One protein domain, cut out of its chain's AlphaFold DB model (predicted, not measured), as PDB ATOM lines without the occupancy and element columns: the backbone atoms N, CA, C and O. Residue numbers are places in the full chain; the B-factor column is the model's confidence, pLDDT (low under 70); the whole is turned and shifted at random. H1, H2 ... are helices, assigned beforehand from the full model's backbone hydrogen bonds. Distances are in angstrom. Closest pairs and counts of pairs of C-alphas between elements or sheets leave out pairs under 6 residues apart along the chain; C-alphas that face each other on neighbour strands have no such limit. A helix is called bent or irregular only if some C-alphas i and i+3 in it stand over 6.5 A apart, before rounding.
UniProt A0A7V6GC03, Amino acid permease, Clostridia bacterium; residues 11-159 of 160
ATOM      1  N   PHE A  11     184.459 155.487  42.804       71.44
ATOM      2  CA  PHE A  11     183.654 156.016  43.903       71.44
ATOM      3  C   PHE A  11     182.881 154.921  44.635       71.44
ATOM      4  O   PHE A  11     182.906 154.889  45.859       71.44
ATOM      5  N   ALA A  12     182.258 153.989  43.909       69.25
ATOM      6  CA  ALA A  12     181.552 152.869  44.525       69.25
ATOM      7  C   ALA A  12     182.515 151.990  45.340       69.25
ATOM      8  O   ALA A  12     182.215 151.658  46.479       69.25
ATOM      9  N   ALA A  13     183.707 151.698  44.810       71.56
ATOM     10  CA  ALA A  13     184.718 150.914  45.517       71.56
ATOM     11  C   ALA A  13     185.209 151.605  46.800       71.56
ATOM     12  O   ALA A  13     185.323 150.951  47.836       71.56
ATOM     13  N   ILE A  14     185.464 152.918  46.753       76.44
ATOM     14  CA  ILE A  14     185.878 153.697  47.930       76.44
ATOM     15  C   ILE A  14     184.752 153.728  48.967       76.44
ATOM     16  O   ILE A  14     185.003 153.435  50.133       76.44
ATOM     17  N   CYS A  15     183.514 154.016  48.557       71.25
ATOM     18  CA  CYS A  15     182.370 154.044  49.468       71.25
ATOM     19  C   CYS A  15     182.135 152.685  50.136       71.25
ATOM     20  O   CYS A  15     181.908 152.634  51.342       71.25
ATOM     21  N   THR A  16     182.234 151.580  49.392       72.50
ATOM     22  CA  THR A  16     182.104 150.232  49.962       72.50
ATOM     23  C   THR A  16     183.251 149.914  50.920       72.50
ATOM     24  O   THR A  16     183.003 149.399  52.008       72.50
ATOM     25  N   ALA A  17     184.497 150.247  50.563       74.81
ATOM     26  CA  ALA A  17     185.651 150.016  51.430       74.81
ATOM     27  C   ALA A  17     185.539 150.796  52.748       74.81
ATOM     28  O   ALA A  17     185.718 150.223  53.820       74.81
ATOM     29  N   VAL A  18     185.181 152.082  52.682       78.44
ATOM     30  CA  VAL A  18     184.988 152.911  53.878       78.44
ATOM     31  C   VAL A  18     183.774 152.435  54.678       78.44
ATOM     32  O   VAL A  18     183.874 152.331  55.893       78.44
ATOM     33  N   GLY A  19     182.664 152.070  54.032       73.06
ATOM     34  CA  GLY A  19     181.456 151.594  54.715       73.06
ATOM     35  C   GLY A  19     181.658 150.294  55.502       73.06
ATOM     36  O   GLY A  19     181.106 150.150  56.586       73.06
ATOM     37  N   ILE A  20     182.486 149.370  55.003       73.62
ATOM     38  CA  ILE A  20     182.841 148.147  55.743       73.62
ATOM     39  C   ILE A  20     183.720 148.477  56.960       73.62
ATOM     40  O   ILE A  20     183.542 147.893  58.026       73.62
ATOM     41  N   VAL A  21     184.656 149.422  56.823       75.81
ATOM     42  CA  VAL A  21     185.538 149.836  57.929       75.81
ATOM     43  C   VAL A  21     184.767 150.621  58.995       75.81
ATOM     44  O   VAL A  21     184.980 150.412  60.186       75.81
ATOM     45  N   VAL A  22     183.834 151.482  58.581       76.00
ATOM     46  CA  VAL A  22     182.924 152.247  59.451       76.00
ATOM     47  C   VAL A  22     181.637 151.444  59.700       76.00
ATOM     48  O   VAL A  22     180.528 151.973  59.691       76.00
ATOM     49  N   SER A  23     181.763 150.133  59.907       74.75
ATOM     50  CA  SER A  23     180.639 149.324  60.381       74.75
ATOM     51  C   SER A  23     180.317 149.697  61.833       74.75
ATOM     52  O   SER A  23     181.197 150.075  62.619       74.75
ATOM     53  N   SER A  24     179.046 149.571  62.220       69.62
ATOM     54  CA  SER A  24     178.577 149.847  63.585       69.62
ATOM     55  C   SER A  24     179.351 149.045  64.638       69.62
ATOM     56  O   SER A  24     179.558 149.520  65.755       69.62
ATOM     57  N   SER A  25     179.849 147.863  64.267       70.31
ATOM     58  CA  SER A  25     180.643 147.000  65.139       70.31
ATOM     59  C   SER A  25     181.996 147.595  65.530       70.31
ATOM     60  O   SER A  25     182.398 147.525  66.698       70.31
ATOM     61  N   ALA A  26     182.677 148.233  64.576       73.50
ATOM     62  CA  ALA A  26     183.931 148.933  64.818       73.50
ATOM     63  C   ALA A  26     183.699 150.158  65.709       73.50
ATOM     64  O   ALA A  26     184.444 150.375  66.663       73.50
ATOM     65  N   LEU A  27     182.622 150.910  65.462       76.44
ATOM     66  CA  LEU A  27     182.289 152.102  66.240       76.44
ATOM     67  C   LEU A  27     181.998 151.767  67.713       76.44
ATOM     68  O   LEU A  27     182.504 152.438  68.613       76.44
ATOM     69  N   VAL A  28     181.246 150.693  67.970       76.69
ATOM     70  CA  VAL A  28     180.950 150.219  69.332       76.69
ATOM     71  C   VAL A  28     182.209 149.688  70.024       76.69
ATOM     72  O   VAL A  28     182.442 150.031  71.182       76.69
ATOM     73  N   SER A  29     183.057 148.918  69.331       78.56
ATOM     74  CA  SER A  29     184.332 148.448  69.903       78.56
ATOM     75  C   SER A  29     185.275 149.600  70.247       78.56
ATOM     76  O   SER A  29     185.902 149.586  71.305       78.56
ATOM     77  N   LEU A  30     185.357 150.626  69.394       78.75
ATOM     78  CA  LEU A  30     186.135 151.834  69.672       78.75
ATOM     79  C   LEU A  30     185.549 152.624  70.848       78.75
ATOM     80  O   LEU A  30     186.306 153.083  71.701       78.75
ATOM     81  N   GLY A  31     184.221 152.738  70.936       79.62
ATOM     82  CA  GLY A  31     183.536 153.373  72.062       79.62
ATOM     83  C   GLY A  31     183.803 152.664  73.392       79.62
ATOM     84  O   GLY A  31     184.152 153.311  74.379       79.62
ATOM     85  N   GLN A  32     183.728 151.329  73.414       78.62
ATOM     86  CA  GLN A  32     184.090 150.530  74.588       78.62
ATOM     87  C   GLN A  32     185.586 150.635  74.915       78.62
ATOM     88  O   GLN A  32     185.952 150.786  76.079       78.62
ATOM     89  N   GLY A  33     186.451 150.624  73.897       76.06
ATOM     90  CA  GLY A  33     187.895 150.802  74.054       76.06
ATOM     91  C   GLY A  33     188.262 152.151  74.675       76.06
ATOM     92  O   GLY A  33     189.079 152.201  75.593       76.06
ATOM     93  N   PHE A  34     187.603 153.232  74.254       80.31
ATOM     94  CA  PHE A  34     187.774 154.555  74.852       80.31
ATOM     95  C   PHE A  34     187.229 154.612  76.287       80.31
ATOM     96  O   PHE A  34     187.867 155.194  77.165       80.31
ATOM     97  N   GLY A  35     186.091 153.960  76.551       76.62
ATOM     98  CA  GLY A  35     185.503 153.865  77.891       76.62
ATOM     99  C   GLY A  35     186.378 153.112  78.902       76.62
ATOM    100  O   GLY A  35     186.419 153.490  80.068       76.62
ATOM    101  N   LEU A  36     187.110 152.085  78.458       77.44
ATOM    102  CA  LEU A  36     188.020 151.300  79.304       77.44
ATOM    103  C   LEU A  36     189.429 151.907  79.400       77.44
ATOM    104  O   LEU A  36     190.057 151.840  80.454       77.44
ATOM    105  N   GLY A  37     189.943 152.476  78.306       70.38
ATOM    106  CA  GLY A  37     191.317 152.981  78.194       70.38
ATOM    107  C   GLY A  37     191.503 154.465  78.528       70.38
ATOM    108  O   GLY A  37     192.640 154.933  78.619       70.38
ATOM    109  N   GLY A  38     190.414 155.220  78.705       75.88
ATOM    110  CA  GLY A  38     190.453 156.651  79.002       75.88
ATOM    111  C   GLY A  38     191.160 157.488  77.917       75.88
ATOM    112  O   GLY A  38     191.330 157.037  76.783       75.88
ATOM    113  N   PRO A  39     191.634 158.709  78.242       76.75
ATOM    114  CA  PRO A  39     192.266 159.620  77.275       76.75
ATOM    115  C   PRO A  39     193.520 159.046  76.597       76.75
ATOM    116  O   PRO A  39     193.887 159.463  75.500       76.75
ATOM    117  N   VAL A  40     194.178 158.071  77.233       81.19
ATOM    118  CA  VAL A  40     195.387 157.413  76.715       81.19
ATOM    119  C   VAL A  40     195.073 156.541  75.491       81.19
ATOM    120  O   VAL A  40     195.936 156.353  74.634       81.19
ATOM    121  N   PHE A  41     193.823 156.087  75.335       80.31
ATOM    122  CA  PHE A  41     193.376 155.316  74.171       80.31
ATOM    123  C   PHE A  41     193.560 156.071  72.842       80.31
ATOM    124  O   PHE A  41     193.783 155.453  71.800       80.31
ATOM    125  N   VAL A  42     193.564 157.410  72.868       82.00
ATOM    126  CA  VAL A  42     193.828 158.240  71.681       82.00
ATOM    127  C   VAL A  42     195.220 157.967  71.106       82.00
ATOM    128  O   VAL A  42     195.380 157.885  69.891       82.00
ATOM    129  N   VAL A  43     196.227 157.756  71.960       84.12
ATOM    130  CA  VAL A  43     197.598 157.459  71.517       84.12
ATOM    131  C   VAL A  43     197.656 156.103  70.810       84.12
ATOM    132  O   VAL A  43     198.281 155.981  69.755       84.12
ATOM    133  N   ALA A  44     196.953 155.098  71.343       85.25
ATOM    134  CA  ALA A  44     196.846 153.785  70.711       85.25
ATOM    135  C   ALA A  44     196.136 153.862  69.347       85.25
ATOM    136  O   ALA A  44     196.583 153.227  68.394       85.25
ATOM    137  N   MET A  45     195.091 154.690  69.221       84.25
ATOM    138  CA  MET A  45     194.413 154.922  67.940       84.25
ATOM    139  C   MET A  45     195.326 155.561  66.891       84.25
ATOM    140  O   MET A  45     195.335 155.117  65.745       84.25
ATOM    141  N   VAL A  46     196.126 156.565  67.262       87.38
ATOM    142  CA  VAL A  46     197.064 157.210  66.325       87.38
ATOM    143  C   VAL A  46     198.135 156.224  65.849       87.38
ATOM    144  O   VAL A  46     198.453 156.183  64.660       87.38
ATOM    145  N   LEU A  47     198.660 155.383  66.743       88.25
ATOM    146  CA  LEU A  47     199.608 154.334  66.360       88.25
ATOM    147  C   LEU A  47     198.966 153.289  65.439       88.25
ATOM    148  O   LEU A  47     199.564 152.916  64.429       88.25
ATOM    149  N   ALA A  48     197.739 152.855  65.737       86.81
ATOM    150  CA  ALA A  48     196.998 151.936  64.879       86.81
ATOM    151  C   ALA A  48     196.742 152.534  63.484       86.81
ATOM    152  O   ALA A  48     196.884 151.829  62.484       86.81
ATOM    153  N   LEU A  49     196.425 153.830  63.395       87.50
ATOM    154  CA  LEU A  49     196.262 154.546  62.127       87.50
ATOM    155  C   LEU A  49     197.553 154.517  61.296       87.50
ATOM    156  O   LEU A  49     197.517 154.169  60.118       87.50
ATOM    157  N   LEU A  50     198.695 154.846  61.908       91.94
ATOM    158  CA  LEU A  50     199.988 154.855  61.219       91.94
ATOM    159  C   LEU A  50     200.355 153.470  60.679       91.94
ATOM    160  O   LEU A  50     200.748 153.349  59.520       91.94
ATOM    161  N   LEU A  51     200.177 152.419  61.484       90.88
ATOM    162  CA  LEU A  51     200.424 151.044  61.047       90.88
ATOM    163  C   LEU A  51     199.527 150.652  59.865       90.88
ATOM    164  O   LEU A  51     200.020 150.092  58.887       90.88
ATOM    165  N   ASN A  52     198.238 151.005  59.909       87.38
ATOM    166  CA  ASN A  52     197.322 150.755  58.793       87.38
ATOM    167  C   ASN A  52     197.726 151.517  57.521       87.38
ATOM    168  O   ASN A  52     197.576 150.983  56.424       87.38
ATOM    169  N   LEU A  53     198.290 152.722  57.645       88.75
ATOM    170  CA  LEU A  53     198.760 153.498  56.497       88.75
ATOM    171  C   LEU A  53     199.971 152.840  55.814       88.75
ATOM    172  O   LEU A  53     200.002 152.741  54.588       88.75
ATOM    173  N   PHE A  54     200.933 152.326  56.586       90.19
ATOM    174  CA  PHE A  54     202.068 151.575  56.029       90.19
ATOM    175  C   PHE A  54     201.619 150.302  55.302       90.19
ATOM    176  O   PHE A  54     202.106 149.995  54.210       90.19
ATOM    177  N   VAL A  55     200.657 149.578  55.880       85.44
ATOM    178  CA  VAL A  55     200.049 148.404  55.243       85.44
ATOM    179  C   VAL A  55     199.336 148.799  53.944       85.44
ATOM    180  O   VAL A  55     199.531 148.142  52.921       85.44
ATOM    181  N   ALA A  56     198.575 149.896  53.945       84.88
ATOM    182  CA  ALA A  56     197.885 150.396  52.758       84.88
ATOM    183  C   ALA A  56     198.857 150.763  51.625       84.88
ATOM    184  O   ALA A  56     198.629 150.368  50.483       84.88
ATOM    185  N   PHE A  57     199.964 151.451  51.928       86.56
ATOM    186  CA  PHE A  57     200.996 151.753  50.931       86.56
ATOM    187  C   PHE A  57     201.648 150.488  50.368       86.56
ATOM    188  O   PHE A  57     201.816 150.379  49.155       86.56
ATOM    189  N   SER A  58     201.908 149.490  51.214       83.69
ATOM    190  CA  SER A  58     202.488 148.215  50.776       83.69
ATOM    191  C   SER A  58     201.555 147.467  49.809       83.69
ATOM    192  O   SER A  58     201.990 146.949  48.781       83.69
ATOM    193  N   PHE A  59     200.246 147.448  50.092       78.69
ATOM    194  CA  PHE A  59     199.247 146.872  49.185       78.69
ATOM    195  C   PHE A  59     199.048 147.690  47.904       78.69
ATOM    196  O   PHE A  59     198.778 147.105  46.851       78.69
ATOM    197  N   ALA A  60     199.186 149.017  47.970       80.88
ATOM    198  CA  ALA A  60     199.103 149.887  46.801       80.88
ATOM    199  C   ALA A  60     200.254 149.619  45.816       80.88
ATOM    200  O   ALA A  60     200.004 149.443  44.622       80.88
ATOM    201  N   GLU A  61     201.492 149.498  46.307       79.50
ATOM    202  CA  GLU A  61     202.653 149.136  45.482       79.50
ATOM    203  C   GLU A  61     202.491 147.740  44.865       79.50
ATOM    204  O   GLU A  61     202.682 147.556  43.659       79.50
ATOM    205  N   LEU A  62     202.037 146.768  45.661       75.12
ATOM    206  CA  LEU A  62     201.831 145.393  45.209       75.12
ATOM    207  C   LEU A  62     200.751 145.282  44.119       75.12
ATOM    208  O   LEU A  62     200.935 144.579  43.123       75.12
ATOM    209  N   THR A  63     199.647 146.016  44.276       71.12
ATOM    210  CA  THR A  63     198.551 146.067  43.294       71.12
ATOM    211  C   THR A  63     198.978 146.774  42.004       71.12
ATOM    212  O   THR A  63     198.510 146.415  40.922       71.12
ATOM    213  N   SER A  64     199.902 147.740  42.085       68.88
ATOM    214  CA  SER A  64     200.480 148.394  40.906       68.88
ATOM    215  C   SER A  64     201.460 147.493  40.144       68.88
ATOM    216  O   SER A  64     201.578 147.624  38.927       68.88
ATOM    217  N   MET A  65     202.164 146.586  40.831       69.94
ATOM    218  CA  MET A  65     203.106 145.648  40.207       69.94
ATOM    219  C   MET A  65     202.426 144.417  39.593       69.94
ATOM    220  O   MET A  65     202.895 143.901  38.579       69.94
ATOM    221  N   MET A  66     201.329 143.934  40.181       64.75
ATOM    222  CA  MET A  66     200.577 142.779  39.681       64.75
ATOM    223  C   MET A  66     199.092 143.127  39.505       64.75
ATOM    224  O   MET A  66     198.291 142.834  40.393       64.75
ATOM    225  N   PRO A  67     198.676 143.684  38.348       57.25
ATOM    226  CA  PRO A  67     197.281 144.027  38.073       57.25
ATOM    227  C   PRO A  67     196.462 142.778  37.687       57.25
ATOM    228  O   PRO A  67     195.855 142.703  36.619       57.25
ATOM    229  N   LEU A  68     196.471 141.760  38.548       56.91
ATOM    230  CA  LEU A  68     195.663 140.550  38.434       56.91
ATOM    231  C   LEU A  68     194.473 140.664  39.383       56.91
ATOM    232  O   LEU A  68     194.619 140.715  40.602       56.91
ATOM    233  N   ALA A  69     193.267 140.668  38.828       52.44
ATOM    234  CA  ALA A  69     192.045 140.613  39.617       52.44
ATOM    235  C   ALA A  69     191.829 139.194  40.163       52.44
ATOM    236  O   ALA A  69     191.189 138.362  39.526       52.44
ATOM    237  N   GLY A  70     192.411 138.913  41.328       52.81
ATOM    238  CA  GLY A  70     192.333 137.589  41.951       52.81
ATOM    239  C   GLY A  70     192.420 137.558  43.480       52.81
ATOM    240  O   GLY A  70     192.465 136.473  44.057       52.81
ATOM    241  N   GLY A  71     192.434 138.716  44.148       61.34
ATOM    242  CA  GLY A  71     192.521 138.810  45.613       61.34
ATOM    243  C   GLY A  71     193.883 138.383  46.188       61.34
ATOM    244  O   GLY A  71     194.822 138.107  45.441       61.34
ATOM    245  N   LEU A  72     193.993 138.307  47.527       58.53
ATOM    246  CA  LEU A  72     195.249 137.982  48.245       58.53
ATOM    247  C   LEU A  72     195.945 136.705  47.744       58.53
ATOM    248  O   LEU A  72     197.172 136.624  47.771       58.53
ATOM    249  N   ASN A  73     195.177 135.741  47.229       53.28
ATOM    250  CA  ASN A  73     195.687 134.503  46.639       53.28
ATOM    251  C   ASN A  73     196.623 134.739  45.455       53.28
ATOM    252  O   ASN A  73     197.680 134.117  45.374       53.28
ATOM    253  N   HIS A  74     196.266 135.653  44.551       55.59
ATOM    254  CA  HIS A  74     197.071 135.933  43.363       55.59
ATOM    255  C   HIS A  74     198.354 136.706  43.681       55.59
ATOM    256  O   HIS A  74     199.300 136.631  42.902       55.59
ATOM    257  N   TYR A  75     198.410 137.385  44.830       54.75
ATOM    258  CA  TYR A  75     199.617 138.049  45.317       54.75
ATOM    259  C   TYR A  75     200.568 137.098  46.059       54.75
ATOM    260  O   TYR A  75     201.781 137.273  45.995       54.75
ATOM    261  N   THR A  76     200.045 136.064  46.730       54.88
ATOM    262  CA  THR A  76     200.863 135.124  47.524       54.88
ATOM    263  C   THR A  76     201.263 133.845  46.788       54.88
ATOM    264  O   THR A  76     202.321 133.292  47.093       54.88
ATOM    265  N   LEU A  77     200.503 133.408  45.774       55.12
ATOM    266  CA  LEU A  77     200.865 132.277  44.903       55.12
ATOM    267  C   LEU A  77     202.227 132.460  44.192       55.12
ATOM    268  O   LEU A  77     203.013 131.510  44.220       55.12
ATOM    269  N   PRO A  78     202.555 133.630  43.598       52.91
ATOM    270  CA  PRO A  78     203.839 133.847  42.927       52.91
ATOM    271  C   PRO A  78     204.984 134.163  43.900       52.91
ATOM    272  O   PRO A  78     206.132 133.861  43.597       52.91
ATOM    273  N   ALA A  79     204.681 134.772  45.054       57.69
ATOM    274  CA  ALA A  79     205.691 135.307  45.970       57.69
ATOM    275  C   ALA A  79     206.187 134.301  47.025       57.69
ATOM    276  O   ALA A  79     207.346 134.367  47.424       57.69
ATOM    277  N   MET A  80     205.336 133.382  47.501       59.28
ATOM    278  CA  MET A  80     205.662 132.512  48.647       59.28
ATOM    279  C   MET A  80     205.336 131.021  48.429       59.28
ATOM    280  O   MET A  80     205.543 130.200  49.324       59.28
ATOM    281  N   GLY A  81     204.848 130.647  47.242       61.81
ATOM    282  CA  GLY A  81     204.530 129.264  46.881       61.81
ATOM    283  C   GLY A  81     203.156 128.772  47.366       61.81
ATOM    284  O   GLY A  81     202.435 129.438  48.110       61.81
ATOM    285  N   ARG A  82     202.769 127.567  46.919       60.19
ATOM    286  CA  ARG A  82     201.403 127.016  47.061       60.19
ATOM    287  C   ARG A  82     200.932 126.870  48.512       60.19
ATOM    288  O   ARG A  82     199.753 127.055  48.783       60.19
ATOM    289  N   THR A  83     201.825 126.528  49.437       65.81
ATOM    290  CA  THR A  83     201.487 126.329  50.856       65.81
ATOM    291  C   THR A  83     201.226 127.652  51.565       65.81
ATOM    292  O   THR A  83     200.209 127.793  52.237       65.81
ATOM    293  N   MET A  84     202.093 128.645  51.368       65.56
ATOM    294  CA  MET A  84     201.948 129.948  52.013       65.56
ATOM    295  C   MET A  84     200.808 130.774  51.407       65.56
ATOM    296  O   MET A  84     200.147 131.516  52.128       65.56
ATOM    297  N   GLY A  85     200.507 130.568  50.119       64.62
ATOM    298  CA  GLY A  85     199.293 131.088  49.492       64.62
ATOM    299  C   GLY A  85     198.026 130.621  50.207       64.62
ATOM    300  O   GLY A  85     197.195 131.452  50.551       64.62
ATOM    301  N   ILE A  86     197.915 129.324  50.533       68.12
ATOM    302  CA  ILE A  86     196.764 128.775  51.276       68.12
ATOM    303  C   ILE A  86     196.654 129.404  52.670       68.12
ATOM    304  O   ILE A  86     195.560 129.796  53.073       68.12
ATOM    305  N   PHE A  87     197.767 129.547  53.398       73.50
ATOM    306  CA  PHE A  87     197.755 130.218  54.703       73.50
ATOM    307  C   PHE A  87     197.336 131.686  54.602       73.50
ATOM    308  O   PHE A  87     196.582 132.158  55.448       73.50
ATOM    309  N   ALA A  88     197.753 132.395  53.556       72.19
ATOM    310  CA  ALA A  88     197.390 133.790  53.356       72.19
ATOM    311  C   ALA A  88     195.892 133.989  53.085       72.19
ATOM    312  O   ALA A  88     195.309 134.919  53.634       72.19
ATOM    313  N   VAL A  89     195.230 133.120  52.307       73.00
ATOM    314  CA  VAL A  89     193.757 133.185  52.171       73.00
ATOM    315  C   VAL A  89     193.041 132.688  53.418       73.00
ATOM    316  O   VAL A  89     192.032 133.278  53.801       73.00
ATOM    317  N   LEU A  90     193.556 131.660  54.095       77.19
ATOM    318  CA  LEU A  90     192.959 131.186  55.342       77.19
ATOM    319  C   LEU A  90     192.969 132.288  56.412       77.19
ATOM    320  O   LEU A  90     191.950 132.557  57.040       77.19
ATOM    321  N   VAL A  91     194.100 132.962  56.605       76.69
ATOM    322  CA  VAL A  91     194.215 134.038  57.594       76.69
ATOM    323  C   VAL A  91     193.544 135.312  57.083       76.69
ATOM    324  O   VAL A  91     192.721 135.891  57.783       76.69
ATOM    325  N   GLY A  92     193.849 135.734  55.857       73.50
ATOM    326  CA  GLY A  92     193.423 137.025  55.319       73.50
ATOM    327  C   GLY A  92     191.943 137.109  54.952       73.50
ATOM    328  O   GLY A  92     191.363 138.182  55.061       73.50
ATOM    329  N   TYR A  93     191.317 135.999  54.553       76.25
ATOM    330  CA  TYR A  93     189.888 135.979  54.229       76.25
ATOM    331  C   TYR A  93     189.073 135.208  55.256       76.25
ATOM    332  O   TYR A  93     188.119 135.759  55.799       76.25
ATOM    333  N   PHE A  94     189.412 133.949  55.534       79.25
ATOM    334  CA  PHE A  94     188.556 133.116  56.381       79.25
ATOM    335  C   PHE A  94     188.572 133.575  57.844       79.25
ATOM    336  O   PHE A  94     187.513 133.855  58.402       79.25
ATOM    337  N   ALA A  95     189.753 133.720  58.452       79.69
ATOM    338  CA  ALA A  95     189.857 134.125  59.852       79.69
ATOM    339  C   ALA A  95     189.294 135.537  60.078       79.69
ATOM    340  O   ALA A  95     188.507 135.732  61.002       79.69
ATOM    341  N   VAL A  96     189.615 136.493  59.198       79.75
ATOM    342  CA  VAL A  96     189.063 137.857  59.274       79.75
ATOM    343  C   VAL A  96     187.537 137.848  59.145       79.75
ATOM    344  O   VAL A  96     186.865 138.490  59.949       79.75
ATOM    345  N   SER A  97     186.975 137.078  58.207       79.56
ATOM    346  CA  SER A  97     185.516 137.012  58.028       79.56
ATOM    347  C   SER A  97     184.818 136.405  59.245       79.56
ATOM    348  O   SER A  97     183.802 136.925  59.689       79.56
ATOM    349  N   VAL A  98     185.364 135.329  59.826       81.38
ATOM    350  CA  VAL A  98     184.777 134.683  61.013       81.38
ATOM    351  C   VAL A  98     184.849 135.596  62.236       81.38
ATOM    352  O   VAL A  98     183.861 135.719  62.956       81.38
ATOM    353  N   LEU A  99     185.985 136.264  62.460       81.19
ATOM    354  CA  LEU A  99     186.155 137.184  63.586       81.19
ATOM    355  C   LEU A  99     185.263 138.425  63.451       81.19
ATOM    356  O   LEU A  99     184.614 138.809  64.421       81.19
ATOM    357  N   SER A 100     185.180 139.010  62.251       78.44
ATOM    358  CA  SER A 100     184.309 140.160  61.982       78.44
ATOM    359  C   SER A 100     182.834 139.799  62.179       78.44
ATOM    360  O   SER A 100     182.113 140.492  62.892       78.44
ATOM    361  N   ASN A 101     182.403 138.658  61.634       78.12
ATOM    362  CA  ASN A 101     181.039 138.155  61.788       78.12
ATOM    363  C   ASN A 101     180.681 137.866  63.255       78.12
ATOM    364  O   ASN A 101     179.559 138.129  63.689       78.12
ATOM    365  N   ALA A 102     181.626 137.330  64.034       79.19
ATOM    366  CA  ALA A 102     181.436 137.096  65.462       79.19
ATOM    367  C   ALA A 102     181.288 138.412  66.242       79.19
ATOM    368  O   ALA A 102     180.400 138.522  67.090       79.19
ATOM    369  N   ALA A 103     182.108 139.422  65.930       78.50
ATOM    370  CA  ALA A 103     182.022 140.742  66.549       78.50
ATOM    371  C   ALA A 103     180.678 141.431  66.248       78.50
ATOM    372  O   ALA A 103     180.016 141.922  67.164       78.50
ATOM    373  N   GLU A 104     180.225 141.402  64.991       75.62
ATOM    374  CA  GLU A 104     178.922 141.949  64.592       75.62
ATOM    375  C   GLU A 104     177.754 141.233  65.281       75.62
ATOM    376  O   GLU A 104     176.850 141.881  65.814       75.62
ATOM    377  N   SER A 105     177.797 139.900  65.341       78.88
ATOM    378  CA  SER A 105     176.774 139.096  66.016       78.88
ATOM    379  C   SER A 105     176.703 139.395  67.516       78.88
ATOM    380  O   SER A 105     175.606 139.545  68.056       78.88
ATOM    381  N   SER A 106     177.852 139.546  68.187       78.75
ATOM    382  CA  SER A 106     177.898 139.878  69.615       78.75
ATOM    383  C   SER A 106     177.251 141.231  69.905       78.75
ATOM    384  O   SER A 106     176.503 141.360  70.871       78.75
ATOM    385  N   ILE A 107     177.508 142.232  69.063       78.44
ATOM    386  CA  ILE A 107     176.974 143.588  69.235       78.44
ATOM    387  C   ILE A 107     175.472 143.615  68.968       78.44
ATOM    388  O   ILE A 107     174.724 144.208  69.744       78.44
ATOM    389  N   ALA A 108     175.004 142.893  67.951       76.12
ATOM    390  CA  ALA A 108     173.575 142.720  67.726       76.12
ATOM    391  C   ALA A 108     172.881 142.012  68.907       76.12
ATOM    392  O   ALA A 108     171.773 142.388  69.284       76.12
ATOM    393  N   GLY A 109     173.545 141.037  69.540       74.94
ATOM    394  CA  GLY A 109     173.066 140.390  70.765       74.94
ATOM    395  C   GLY A 109     172.915 141.354  71.945       74.94
ATOM    396  O   GLY A 109     171.889 141.316  72.623       74.94
ATOM    397  N   PHE A 110     173.886 142.253  72.153       74.81
ATOM    398  CA  PHE A 110     173.792 143.311  73.169       74.81
ATOM    399  C   PHE A 110     172.633 144.273  72.886       74.81
ATOM    400  O   PHE A 110     171.837 144.552  73.775       74.81
ATOM    401  N   VAL A 111     172.465 144.701  71.631       75.31
ATOM    402  CA  VAL A 111     171.358 145.585  71.225       75.31
ATOM    403  C   VAL A 111     169.990 144.942  71.479       75.31
ATOM    404  O   VAL A 111     169.073 145.610  71.954       75.31
ATOM    405  N   ILE A 112     169.834 143.644  71.201       73.00
ATOM    406  CA  ILE A 112     168.580 142.922  71.464       73.00
ATOM    407  C   ILE A 112     168.297 142.841  72.969       73.00
ATOM    408  O   ILE A 112     167.158 143.064  73.384       73.00
ATOM    409  N   ALA A 113     169.313 142.533  73.776       70.81
ATOM    410  CA  ALA A 113     169.161 142.411  75.222       70.81
ATOM    411  C   ALA A 113     168.811 143.758  75.884       70.81
ATOM    412  O   ALA A 113     167.888 143.812  76.693       70.81
ATOM    413  N   ASP A 114     169.491 144.840  75.496       71.56
ATOM    414  CA  ASP A 114     169.350 146.141  76.157       71.56
ATOM    415  C   ASP A 114     168.154 146.963  75.650       71.56
ATOM    416  O   ASP A 114     167.526 147.676  76.432       71.56
ATOM    417  N   ILE A 115     167.814 146.878  74.356       70.62
ATOM    418  CA  ILE A 115     166.794 147.753  73.741       70.62
ATOM    419  C   ILE A 115     165.436 147.058  73.599       70.62
ATOM    420  O   ILE A 115     164.402 147.680  73.840       70.62
ATOM    421  N   PHE A 116     165.406 145.783  73.200       65.81
ATOM    422  CA  PHE A 116     164.149 145.095  72.872       65.81
ATOM    423  C   PHE A 116     163.516 144.354  74.055       65.81
ATOM    424  O   PHE A 116     162.303 144.147  74.053       65.81
ATOM    425  N   LEU A 117     164.300 143.952  75.060       63.75
ATOM    426  CA  LEU A 117     163.825 143.173  76.210       63.75
ATOM    427  C   LEU A 117     164.345 143.709  77.565       63.75
ATOM    428  O   LEU A 117     164.878 142.928  78.368       63.75
ATOM    429  N   PRO A 118     164.170 145.013  77.868       59.94
ATOM    430  CA  PRO A 118     164.674 145.593  79.107       59.94
ATOM    431  C   PRO A 118     164.061 144.889  80.329       59.94
ATOM    432  O   PRO A 118     162.846 144.873  80.515       59.94
ATOM    433  N   GLY A 119     164.913 144.290  81.168       61.97
ATOM    434  CA  GLY A 119     164.521 143.674  82.445       61.97
ATOM    435  C   GLY A 119     164.318 142.154  82.431       61.97
ATOM    436  O   GLY A 119     164.098 141.566  83.489       61.97
ATOM    437  N   THR A 120     164.448 141.487  81.283       58.94
ATOM    438  CA  THR A 120     164.624 140.026  81.267       58.94
ATOM    439  C   THR A 120     166.119 139.716  81.337       58.94
ATOM    440  O   THR A 120     166.896 140.321  80.608       58.94
ATOM    441  N   ASN A 121     166.554 138.795  82.208       62.91
ATOM    442  CA  ASN A 121     167.942 138.292  82.262       62.91
ATOM    443  C   ASN A 121     168.265 137.439  81.014       62.91
ATOM    444  O   ASN A 121     168.644 136.272  81.109       62.91
ATOM    445  N   PHE A 122     168.016 137.980  79.826       65.44
ATOM    446  CA  PHE A 122     168.206 137.284  78.574       65.44
ATOM    447  C   PHE A 122     169.698 137.248  78.264       65.44
ATOM    448  O   PHE A 122     170.360 138.281  78.241       65.44
ATOM    449  N   ASN A 123     170.247 136.051  78.052       71.44
ATOM    450  CA  ASN A 123     171.668 135.903  77.765       71.44
ATOM    451  C   ASN A 123     171.971 136.521  76.380       71.44
ATOM    452  O   ASN A 123     171.479 135.991  75.376       71.44
ATOM    453  N   PRO A 124     172.802 137.581  76.289       69.94
ATOM    454  CA  PRO A 124     173.114 138.250  75.021       69.94
ATOM    455  C   PRO A 124     173.713 137.295  73.984       69.94
ATOM    456  O   PRO A 124     173.465 137.420  72.787       69.94
ATOM    457  N   THR A 125     174.436 136.272  74.452       72.12
ATOM    458  CA  THR A 125     175.061 135.232  73.622       72.12
ATOM    459  C   THR A 125     174.022 134.369  72.902       72.12
ATOM    460  O   THR A 125     174.221 133.990  71.749       72.12
ATOM    461  N   LEU A 126     172.890 134.079  73.554       73.62
ATOM    462  CA  LEU A 126     171.783 133.341  72.935       73.62
ATOM    463  C   LEU A 126     171.074 134.198  71.880       73.62
ATOM    464  O   LEU A 126     170.747 133.689  70.811       73.62
ATOM    465  N   GLY A 127     170.887 135.496  72.148       73.00
ATOM    466  CA  GLY A 127     170.330 136.446  71.180       73.00
ATOM    467  C   GLY A 127     171.209 136.598  69.935       73.00
ATOM    468  O   GLY A 127     170.714 136.480  68.814       73.00
ATOM    469  N   ALA A 128     172.520 136.761  70.132       74.25
ATOM    470  CA  ALA A 128     173.519 136.807  69.067       74.25
ATOM    471  C   ALA A 128     173.481 135.542  68.192       74.25
ATOM    472  O   ALA A 128     173.390 135.639  66.967       74.25
ATOM    473  N   PHE A 129     173.480 134.360  68.821       78.69
ATOM    474  CA  PHE A 129     173.463 133.072  68.129       78.69
ATOM    475  C   PHE A 129     172.172 132.845  67.333       78.69
ATOM    476  O   PHE A 129     172.226 132.438  66.173       78.69
ATOM    477  N   LEU A 130     171.008 133.140  67.923       78.69
ATOM    478  CA  LEU A 130     169.713 133.005  67.250       78.69
ATOM    479  C   LEU A 130     169.594 133.952  66.055       78.69
ATOM    480  O   LEU A 130     169.161 133.526  64.985       78.69
ATOM    481  N   LEU A 131     170.021 135.208  66.207       76.75
ATOM    482  CA  LEU A 131     170.026 136.172  65.112       76.75
ATOM    483  C   LEU A 131     170.956 135.719  63.980       76.75
ATOM    484  O   LEU A 131     170.561 135.751  62.815       76.75
ATOM    485  N   MET A 132     172.155 135.234  64.317       78.62
ATOM    486  CA  MET A 132     173.096 134.671  63.345       78.62
ATOM    487  C   MET A 132     172.501 133.485  62.587       78.62
ATOM    488  O   MET A 132     172.635 133.391  61.367       78.62
ATOM    489  N   LEU A 133     171.807 132.591  63.289       79.69
ATOM    490  CA  LEU A 133     171.167 131.423  62.693       79.69
ATOM    491  C   LEU A 133     170.044 131.843  61.734       79.69
ATOM    492  O   LEU A 133     169.971 131.337  60.614       79.69
ATOM    493  N   ILE A 134     169.222 132.824  62.117       78.38
ATOM    494  CA  ILE A 134     168.175 133.397  61.259       78.38
ATOM    495  C   ILE A 134     168.788 134.060  60.018       78.38
ATOM    496  O   ILE A 134     168.370 133.759  58.899       78.38
ATOM    497  N   LEU A 135     169.802 134.914  60.193       74.62
ATOM    498  CA  LEU A 135     170.511 135.576  59.093       74.62
ATOM    499  C   LEU A 135     171.130 134.557  58.136       74.62
ATOM    500  O   LEU A 135     170.991 134.695  56.923       74.62
ATOM    501  N   THR A 136     171.733 133.493  58.664       77.56
ATOM    502  CA  THR A 136     172.310 132.402  57.866       77.56
ATOM    503  C   THR A 136     171.234 131.675  57.056       77.56
ATOM    504  O   THR A 136     171.405 131.452  55.858       77.56
ATOM    505  N   LEU A 137     170.085 131.356  57.663       78.94
ATOM    506  CA  LEU A 137     168.963 130.717  56.967       78.94
ATOM    507  C   LEU A 137     168.358 131.603  55.867       78.94
ATOM    508  O   LEU A 137     167.932 131.089  54.830       78.94
ATOM    509  N   ILE A 138     168.318 132.922  56.075       72.81
ATOM    510  CA  ILE A 138     167.904 133.892  55.052       72.81
ATOM    511  C   ILE A 138     168.939 133.936  53.924       72.81
ATOM    512  O   ILE A 138     168.568 133.896  52.751       72.81
ATOM    513  N   ASN A 139     170.231 133.947  54.264       72.50
ATOM    514  CA  ASN A 139     171.319 133.996  53.292       72.50
ATOM    515  C   ASN A 139     171.314 132.764  52.364       72.50
ATOM    516  O   ASN A 139     171.471 132.907  51.152       72.50
ATOM    517  N   ILE A 140     170.992 131.577  52.898       71.94
ATOM    518  CA  ILE A 140     170.831 130.333  52.119       71.94
ATOM    519  C   ILE A 140     169.673 130.424  51.104       71.94
ATOM    520  O   ILE A 140     169.735 129.799  50.046       71.94
ATOM    521  N   ARG A 141     168.621 131.209  51.384       66.31
ATOM    522  CA  ARG A 141     167.476 131.388  50.469       66.31
ATOM    523  C   ARG A 141     167.718 132.414  49.359       66.31
ATOM    524  O   ARG A 141     166.987 132.394  48.371       66.31
ATOM    525  N   GLY A 142     168.727 133.279  49.472       53.91
ATOM    526  CA  GLY A 142     169.075 134.210  48.399       53.91
ATOM    527  C   GLY A 142     170.057 135.307  48.804       53.91
ATOM    528  O   GLY A 142     169.681 136.286  49.442       53.91
ATOM    529  N   ILE A 143     171.295 135.202  48.314       56.28
ATOM    530  CA  ILE A 143     172.385 136.179  48.518       56.28
ATOM    531  C   ILE A 143     172.059 137.573  47.942       56.28
ATOM    532  O   ILE A 143     172.539 138.580  48.454       56.28
ATOM    533  N   LYS A 144     171.193 137.663  46.919       52.38
ATOM    534  CA  LYS A 144     170.852 138.942  46.263       52.38
ATOM    535  C   LYS A 144     170.147 139.948  47.177       52.38
ATOM    536  O   LYS A 144     170.280 141.145  46.952       52.38
ATOM    537  N   SER A 145     169.416 139.492  48.194       53.66
ATOM    538  CA  SER A 145     168.750 140.406  49.130       53.66
ATOM    539  C   SER A 145     169.730 141.028  50.128       53.66
ATOM    540  O   SER A 145     169.531 142.165  50.541       53.66
ATOM    541  N   PHE A 146     170.805 140.314  50.483       55.19
ATOM    542  CA  PHE A 146     171.808 140.787  51.441       55.19
ATOM    543  C   PHE A 146     172.637 141.949  50.880       55.19
ATOM    544  O   PHE A 146     172.839 142.945  51.569       55.19
ATOM    545  N   ASP A 147     173.032 141.859  49.608       50.16
ATOM    546  CA  ASP A 147     173.802 142.903  48.919       50.16
ATOM    547  C   ASP A 147     173.027 144.238  48.865       50.16
ATOM    548  O   ASP A 147     173.554 145.303  49.180       50.16
ATOM    549  N   ILE A 148     171.714 144.173  48.602       57.81
ATOM    550  CA  ILE A 148     170.826 145.349  48.623       57.81
ATOM    551  C   ILE A 148     170.701 145.922  50.042       57.81
ATOM    552  O   ILE A 148     170.778 147.139  50.219       57.81
ATOM    553  N   SER A 149     170.537 145.075  51.063       55.16
ATOM    554  CA  SER A 149     170.487 145.532  52.456       55.16
ATOM    555  C   SER A 149     171.784 146.223  52.880       55.16
ATOM    556  O   SER A 149     171.727 147.261  53.536       55.16
ATOM    557  N   GLN A 150     172.943 145.709  52.467       54.62
ATOM    558  CA  GLN A 150     174.243 146.283  52.809       54.62
ATOM    559  C   GLN A 150     174.467 147.656  52.158       54.62
ATOM    560  O   GLN A 150     174.936 148.579  52.825       54.62
ATOM    561  N   VAL A 151     174.054 147.836  50.899       60.00
ATOM    562  CA  VAL A 151     174.091 149.145  50.217       60.00
ATOM    563  C   VAL A 151     173.186 150.169  50.916       60.00
ATOM    564  O   VAL A 151     173.570 151.331  51.073       60.00
ATOM    565  N   ILE A 152     172.011 149.749  51.393       62.56
ATOM    566  CA  ILE A 152     171.089 150.619  52.140       62.56
ATOM    567  C   ILE A 152     171.688 151.018  53.497       62.56
ATOM    568  O   ILE A 152     171.698 152.203  53.826       62.56
ATOM    569  N   PHE A 153     172.236 150.069  54.265       59.62
ATOM    570  CA  PHE A 153     172.858 150.362  55.562       59.62
ATOM    571  C   PHE A 153     174.058 151.303  55.439       59.62
ATOM    572  O   PHE A 153     174.146 152.271  56.192       59.62
ATOM    573  N   ALA A 154     174.939 151.068  54.461       58.34
ATOM    574  CA  ALA A 154     176.068 151.956  54.200       58.34
ATOM    575  C   ALA A 154     175.592 153.385  53.884       58.34
ATOM    576  O   ALA A 154     176.138 154.349  54.411       58.34
ATOM    577  N   SER A 155     174.522 153.527  53.095       58.50
ATOM    578  CA  SER A 155     173.950 154.836  52.750       58.50
ATOM    579  C   SER A 155     173.387 155.591  53.963       58.50
ATOM    580  O   SER A 155     173.483 156.812  54.014       58.50
ATOM    581  N   ILE A 156     172.823 154.881  54.948       63.56
ATOM    582  CA  ILE A 156     172.277 155.474  56.183       63.56
ATOM    583  C   ILE A 156     173.400 155.897  57.143       63.56
ATOM    584  O   ILE A 156     173.295 156.940  57.783       63.56
ATOM    585  N   ILE A 157     174.486 155.122  57.230       62.09
ATOM    586  CA  ILE A 157     175.639 155.446  58.088       62.09
ATOM    587  C   ILE A 157     176.361 156.716  57.606       62.09
ATOM    588  O   ILE A 157     176.783 157.517  58.431       62.09
ATOM    589  N   PHE A 158     176.449 156.946  56.292       45.69
ATOM    590  CA  PHE A 158     177.062 158.154  55.717       45.69
ATOM    591  C   PHE A 158     176.208 159.435  55.830       45.69
ATOM    592  O   PHE A 158     176.641 160.484  55.357       45.69
ATOM    593  N   GLN A 159     175.008 159.381  56.420       34.00
ATOM    594  CA  GLN A 159     174.132 160.553  56.578       34.00
ATOM    595  C   GLN A 159     174.356 161.376  57.862       34.00
ATOM    596  O   GLN A 159     173.518 162.222  58.177       34.00
TER     597      GLN A 159
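This is residues 11 to 159 of the 160 residues of the protein "Amino acid permease" of Clostridia bacterium (UniProt A0A7V6GC03). An open, loose frame of helices is built on one long arm, H3b; H2 folds into a narrow V whose arms H2a and H2b make, with H3, a triangle with an empty middle. Beyond H3b, H4 and H5 make a second V, H4 packing on H3b and the end of H5 packing on H1, while residues 35 to 40, at the fold of H2, stick out. The printed part has 149 residues with five named helices, H1 to H5 in order, and no named strand: its class is all helix. It is loose, with a radius of gyration of the C-alphas of 18.6 A, and spans 57 by 46 by 34 A.

H1, residues 11 to 21, and H2a, residues 24 to 36, meet only through their tight link. H2, residues 24 to 65, was assigned as one helix by its hydrogen bonds but is bent, C-alphas 36 and 39 being 9.6 A apart; its second arm is H2b, residues 39 to 65. H2a and H2b only just touch, with 3 pairs of C-alphas within 8 A, and only at the corner, closest at Phe 34 and Phe 41, 5.7 A; they run opposite ways at 38 degrees, only just a steep tilt. H3, residues 72 to 116, was likewise assigned as one helix but is bent, with C-alphas 79 and 82 9.4 A apart; its arms H3a, residues 72 to 79, and H3b, residues 82 to 116, touch at a shallow tilt of 23 degrees, opposite ways, the closest C-alphas being those of Thr 76 and Gly 85, 4.8 A. H2b is close to H3a but not clearly touching, at 7.7 A between the C-alphas of Leu 62 and Tyr 75, and it is apart from H3b. H2a touches H3b with residues 24 to 28 alone, closest at the C-alphas of Ser 25 and Glu 104, 5.4 A, about perpendicular at 76 degrees. H4, residues 124 to 141, touches H3b at a steep tilt of 61 degrees, opposite ways, the closest C-alphas being those of Gly 109 and Ala 128, 4.0 A. H5, residues 143 to 157, touches H1 with residues 154 to 157 alone, about perpendicular at 84 degrees, closest at the C-alphas of Gly 19 and Ala 154, 5.4 A. The helix packing is mostly crossed. Every O i to N i+4 pair is within hydrogen-bond range in H1 and H2a, against 21 of 23 in H2b, 2 of 4 in H3a, 29 of 31 in H3b, 13 of 14 in H4 and 9 of 11 in H5.

H1 begins at C-alpha 11, (183.654, 156.016, 43.903). H2b is 41.1 A long from first to last C-alpha, H3b 48.8 A, H4 26.1 A and H5 21.8 A. H5 ends at C-alpha 157, (175.639, 155.446, 58.088).

The two C-alphas farthest apart are those of Met 65 and Gly 119, 57.2 A. The printed part has no cut and no long link. Its mean pLDDT is 71.4, with low confidence for instance in residues 64 to 86 and 141 to 159.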